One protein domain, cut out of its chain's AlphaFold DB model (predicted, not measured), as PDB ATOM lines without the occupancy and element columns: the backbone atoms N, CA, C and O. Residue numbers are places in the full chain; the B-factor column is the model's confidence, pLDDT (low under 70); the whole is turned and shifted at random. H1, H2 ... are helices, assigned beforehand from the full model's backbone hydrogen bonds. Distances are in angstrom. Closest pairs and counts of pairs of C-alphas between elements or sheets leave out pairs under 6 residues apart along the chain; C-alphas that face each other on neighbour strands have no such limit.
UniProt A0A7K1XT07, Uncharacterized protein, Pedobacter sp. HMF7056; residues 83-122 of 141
ATOM      1  N   GLY A  83      -0.278  50.021 -28.901       72.50
ATOM      2  CA  GLY A  83      -0.681  51.380 -29.262       72.50
ATOM      3  C   GLY A  83      -1.708  51.983 -28.294       72.50
ATOM      4  O   GLY A  83      -2.253  51.307 -27.415       72.50
ATOM      5  N   PHE A  84      -2.015  53.271 -28.479       78.25
ATOM      6  CA  PHE A  84      -3.020  54.012 -27.698       78.25
ATOM      7  C   PHE A  84      -4.381  53.294 -27.628       78.25
ATOM      8  O   PHE A  84      -5.039  53.301 -26.590       78.25
ATOM      9  N   LEU A  85      -4.765  52.601 -28.702       76.19
ATOM     10  CA  LEU A  85      -6.059  51.934 -28.818       76.19
ATOM     11  C   LEU A  85      -6.196  50.725 -27.878       76.19
ATOM     12  O   LEU A  85      -7.186  50.602 -27.164       76.19
ATOM     13  N   THR A  86      -5.174  49.875 -27.798       76.81
ATOM     14  CA  THR A  86      -5.130  48.741 -26.860       76.81
ATOM     15  C   THR A  86      -5.143  49.202 -25.408       76.81
ATOM     16  O   THR A  86      -5.829  48.606 -24.581       76.81
ATOM     17  N   LYS A  87      -4.461  50.313 -25.102       79.12
ATOM     18  CA  LYS A  87      -4.520  50.935 -23.776       79.12
ATOM     19  C   LYS A  87      -5.932  51.427 -23.467       79.12
ATOM     20  O   LYS A  87      -6.439  51.126 -22.394       79.12
ATOM     21  N   ALA A  88      -6.597  52.106 -24.400       82.00
ATOM     22  CA  ALA A  88      -7.965  52.590 -24.216       82.00
ATOM     23  C   ALA A  88      -8.972  51.446 -24.008       82.00
ATOM     24  O   ALA A  88      -9.784  51.510 -23.088       82.00
ATOM     25  N   VAL A  89      -8.874  50.367 -24.793       83.31
ATOM     26  CA  VAL A  89      -9.743  49.185 -24.659       83.31
ATOM     27  C   VAL A  89      -9.524  48.491 -23.318       83.31
ATOM     28  O   VAL A  89     -10.487  48.238 -22.598       83.31
ATOM     29  N   VAL A  90      -8.270  48.244 -22.930       82.50
ATOM     30  CA  VAL A  90      -7.959  47.657 -21.618       82.50
ATOM     31  C   VAL A  90      -8.451  48.557 -20.490       82.50
ATOM     32  O   VAL A  90      -8.994  48.058 -19.512       82.50
ATOM     33  N   THR A  91      -8.324  49.876 -20.634       83.50
ATOM     34  CA  THR A  91      -8.799  50.831 -19.626       83.50
ATOM     35  C   THR A  91     -10.325  50.834 -19.531       83.50
ATOM     36  O   THR A  91     -10.852  50.862 -18.425       83.50
ATOM     37  N   LEU A  92     -11.049  50.743 -20.651       86.06
ATOM     38  CA  LEU A  92     -12.512  50.630 -20.662       86.06
ATOM     39  C   LEU A  92     -12.985  49.329 -20.006       86.06
ATOM     40  O   LEU A  92     -13.865  49.358 -19.147       86.06
ATOM     41  N   ILE A  93     -12.353  48.205 -20.349       83.00
ATOM     42  CA  ILE A  93     -12.646  46.908 -19.731       83.00
ATOM     43  C   ILE A  93     -12.332  46.961 -18.231       83.00
ATOM     44  O   ILE A  93     -13.141  46.521 -17.416       83.00
ATOM     45  N   ALA A  94     -11.202  47.559 -17.847       81.62
ATOM     46  CA  ALA A  94     -10.815  47.727 -16.451       81.62
ATOM     47  C   ALA A  94     -11.794  48.626 -15.684       81.62
ATOM     48  O   ALA A  94     -12.139  48.310 -14.551       81.62
ATOM     49  N   GLN A  95     -12.290  49.709 -16.290       78.25
ATOM     50  CA  GLN A  95     -13.300  50.581 -15.684       78.25
ATOM     51  C   GLN A  95     -14.632  49.860 -15.477       78.25
ATOM     52  O   GLN A  95     -15.273  50.044 -14.442       78.25
ATOM     53  N   GLN A  96     -15.053  49.038 -16.438       79.69
ATOM     54  CA  GLN A  96     -16.273  48.250 -16.306       79.69
ATOM     55  C   GLN A  96     -16.111  47.163 -15.239       79.69
ATOM     56  O   GLN A  96     -16.978  47.020 -14.384       79.69
ATOM     57  N   ALA A  97     -14.968  46.476 -15.203       73.06
ATOM     58  CA  ALA A  97     -14.660  45.494 -14.167       73.06
ATOM     59  C   ALA A  97     -14.577  46.127 -12.767       73.06
ATOM     60  O   ALA A  97     -15.151  45.595 -11.820       73.06
ATOM     61  N   ALA A  98     -13.926  47.287 -12.629       70.38
ATOM     62  CA  ALA A  98     -13.761  47.989 -11.356       70.38
ATOM     63  C   ALA A  98     -15.100  48.407 -10.730       70.38
ATOM     64  O   ALA A  98     -15.246  48.349  -9.514       70.38
ATOM     65  N   LYS A  99     -16.101  48.768 -11.545       70.50
ATOM     66  CA  LYS A  99     -17.454  49.094 -11.060       70.50
ATOM     67  C   LYS A  99     -18.190  47.896 -10.451       70.50
ATOM     68  O   LYS A  99     -19.088  48.096  -9.642       70.50
ATOM     69  N   HIS A 100     -17.819  46.672 -10.827       69.19
ATOM     70  CA  HIS A 100     -18.452  45.434 -10.361       69.19
ATOM     71  C   HIS A 100     -17.593  44.644  -9.355       69.19
ATOM     72  O   HIS A 100     -17.998  43.568  -8.914       69.19
ATOM     73  N   LEU A 101     -16.417  45.156  -8.982       59.62
ATOM     74  CA  LEU A 101     -15.492  44.503  -8.058       59.62
ATOM     75  C   LEU A 101     -15.724  44.988  -6.619       59.62
ATOM     76  O   LEU A 101     -15.267  46.055  -6.220       59.62
ATOM     77  N   THR A 102     -16.418  44.173  -5.824       65.62
ATOM     78  CA  THR A 102     -16.480  44.286  -4.359       65.62
ATOM     79  C   THR A 102     -15.141  43.870  -3.736       65.62
ATOM     80  O   THR A 102     -14.477  42.966  -4.251       65.62
ATOM     81  N   THR A 103     -14.753  44.488  -2.615       65.94
ATOM     82  CA  THR A 103     -13.456  44.297  -1.927       65.94
ATOM     83  C   THR A 103     -13.076  42.823  -1.727       65.94
ATOM     84  O   THR A 103     -11.938  42.440  -1.989       65.94
ATOM     85  N   GLU A 104     -14.048  41.972  -1.390       65.38
ATOM     86  CA  GLU A 104     -13.853  40.529  -1.177       65.38
ATOM     87  C   GLU A 104     -13.394  39.779  -2.442       65.38
ATOM     88  O   GLU A 104     -12.576  38.859  -2.383       65.38
ATOM     89  N   LYS A 105     -13.868  40.187  -3.628       65.38
ATOM     90  CA  LYS A 105     -13.480  39.549  -4.897       65.38
ATOM     91  C   LYS A 105     -12.110  40.008  -5.383       65.38
ATOM     92  O   LYS A 105     -11.404  39.221  -6.013       65.38
ATOM     93  N   MET A 106     -11.710  41.242  -5.068       65.75
ATOM     94  CA  MET A 106     -10.333  41.684  -5.311       65.75
ATOM     95  C   MET A 106      -9.342  40.912  -4.442       65.75
ATOM     96  O   MET A 106      -8.312  40.500  -4.963       65.75
ATOM     97  N   GLU A 107      -9.650  40.648  -3.171       68.25
ATOM     98  CA  GLU A 107      -8.774  39.842  -2.309       68.25
ATOM     99  C   GLU A 107      -8.614  38.407  -2.825       68.25
ATOM    100  O   GLU A 107      -7.488  37.914  -2.922       68.25
ATOM    101  N   ALA A 108      -9.702  37.768  -3.268       71.88
ATOM    102  CA  ALA A 108      -9.645  36.433  -3.868       71.88
ATOM    103  C   ALA A 108      -8.859  36.407  -5.197       71.88
ATOM    104  O   ALA A 108      -8.062  35.494  -5.445       71.88
ATOM    105  N   ALA A 109      -9.034  37.424  -6.048       72.38
ATOM    106  CA  ALA A 109      -8.318  37.539  -7.317       72.38
ATOM    107  C   ALA A 109      -6.823  37.829  -7.109       72.38
ATOM    108  O   ALA A 109      -5.977  37.181  -7.724       72.38
ATOM    109  N   ILE A 110      -6.482  38.745  -6.197       72.69
ATOM    110  CA  ILE A 110      -5.095  39.050  -5.823       72.69
ATOM    111  C   ILE A 110      -4.444  37.819  -5.189       72.69
ATOM    112  O   ILE A 110      -3.311  37.495  -5.536       72.69
ATOM    113  N   GLY A 111      -5.153  37.091  -4.321       75.19
ATOM    114  CA  GLY A 111      -4.684  35.832  -3.740       75.19
ATOM    115  C   GLY A 111      -4.394  34.767  -4.800       75.19
ATOM    116  O   GLY A 111      -3.348  34.117  -4.755       75.19
ATOM    117  N   SER A 112      -5.254  34.650  -5.811       75.56
ATOM    118  CA  SER A 112      -5.080  33.706  -6.924       75.56
ATOM    119  C   SER A 112      -3.900  34.086  -7.823       75.56
ATOM    120  O   SER A 112      -3.068  33.243  -8.152       75.56
ATOM    121  N   VAL A 113      -3.763  35.372  -8.161       76.56
ATOM    122  CA  VAL A 113      -2.652  35.889  -8.978       76.56
ATOM    123  C   VAL A 113      -1.327  35.802  -8.225       76.56
ATOM    124  O   VAL A 113      -0.323  35.390  -8.799       76.56
ATOM    125  N   LYS A 114      -1.314  36.117  -6.925       74.12
ATOM    126  CA  LYS A 114      -0.140  35.961  -6.061       74.12
ATOM    127  C   LYS A 114       0.266  34.495  -5.969       74.12
ATOM    128  O   LYS A 114       1.443  34.199  -6.124       74.12
ATOM    129  N   THR A 115      -0.688  33.581  -5.795       72.94
ATOM    130  CA  THR A 115      -0.420  32.135  -5.800       72.94
ATOM    131  C   THR A 115       0.139  31.685  -7.145       72.94
ATOM    132  O   THR A 115       1.128  30.969  -7.163       72.94
ATOM    133  N   TYR A 116      -0.400  32.160  -8.268       75.94
ATOM    134  CA  TYR A 116       0.094  31.820  -9.606       75.94
ATOM    135  C   TYR A 116       1.504  32.377  -9.894       75.94
ATOM    136  O   TYR A 116       2.358  31.683 -10.448       75.94
ATOM    137  N   LEU A 117       1.787  33.613  -9.468       72.25
ATOM    138  CA  LEU A 117       3.107  34.244  -9.583       72.25
ATOM    139  C   LEU A 117       4.145  33.594  -8.656       72.25
ATOM    140  O   LEU A 117       5.297  33.425  -9.050       72.25
ATOM    141  N   VAL A 118       3.746  33.199  -7.444       69.31
ATOM    142  CA  VAL A 118       4.613  32.517  -6.467       69.31
ATOM    143  C   VAL A 118       4.811  31.041  -6.824       69.31
ATOM    144  O   VAL A 118       5.915  30.531  -6.655       69.31
ATOM    145  N   ALA A 119       3.804  30.364  -7.382       61.56
ATOM    146  CA  ALA A 119       3.889  28.971  -7.833       61.56
ATOM    147  C   ALA A 119       4.857  28.782  -9.013       61.56
ATOM    148  O   ALA A 119       5.343  27.677  -9.234       61.56
ATOM    149  N   ARG A 120       5.196  29.857  -9.738       57.03
ATOM    150  CA  ARG A 120       6.270  29.859 -10.743       57.03
ATOM    151  C   ARG A 120       7.681  29.848 -10.152       57.03
ATOM    152  O   ARG A 120       8.640  29.665 -10.901       57.03
ATOM    153  N   LYS A 121       7.843  30.025  -8.838       55.12
ATOM    154  CA  LYS A 121       9.123  29.777  -8.172       55.12
ATOM    155  C   LYS A 121       9.316  28.256  -8.116       55.12
ATOM    156  O   LYS A 121       8.466  27.590  -7.525       55.12
ATOM    157  N   PRO A 122      10.387  27.682  -8.702       53.31
ATOM    158  CA  PRO A 122      10.623  26.249  -8.589       53.31
ATOM    159  C   PRO A 122      10.674  25.900  -7.102       53.31
ATOM    160  O   PRO A 122      11.405  26.543  -6.339       53.31
TER     161      PRO A 122
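Overview. This is residues 83 to 122 of the 141 residues of an uncharacterized protein of Pedobacter sp. HMF7056 (UniProt A0A7K1XT07). Two helices of equal residue count, H1 and H2, make an open V, with a tight link at its bottom and an empty space between the two arms. The printed part has 40 residues with two named helices, H1 then H2, and no named strand; the class is all helix. The whole is flat and only just extended, close to loose, with a radius of gyration of the C-alphas of 13.5 A and spans of 37 by 27 by 6 A.

Along the chain. H1, residues 84 to 100, begins at C-alpha 84 at (-3.020, 54.012, -27.698) and is 24.7 A long from first to last C-alpha. H2, residues 103 to 119, is 23.9 A long and ends at C-alpha 119 at (3.889, 28.971, -7.833).

Arrangement. H1 and H2 are apart, with no C-alpha of the one within 8 A of the other. In H2 every O i to N i+4 pair is within hydrogen-bond range; in H1, 12 of 13 are.

Size, cuts and confidence. The C-alphas of Leu 85 and Pro 122, the two farthest apart, are 36.7 A apart. The printed part has no cut. Residues 100 to 107 and 118 to 122 have pLDDT under 70.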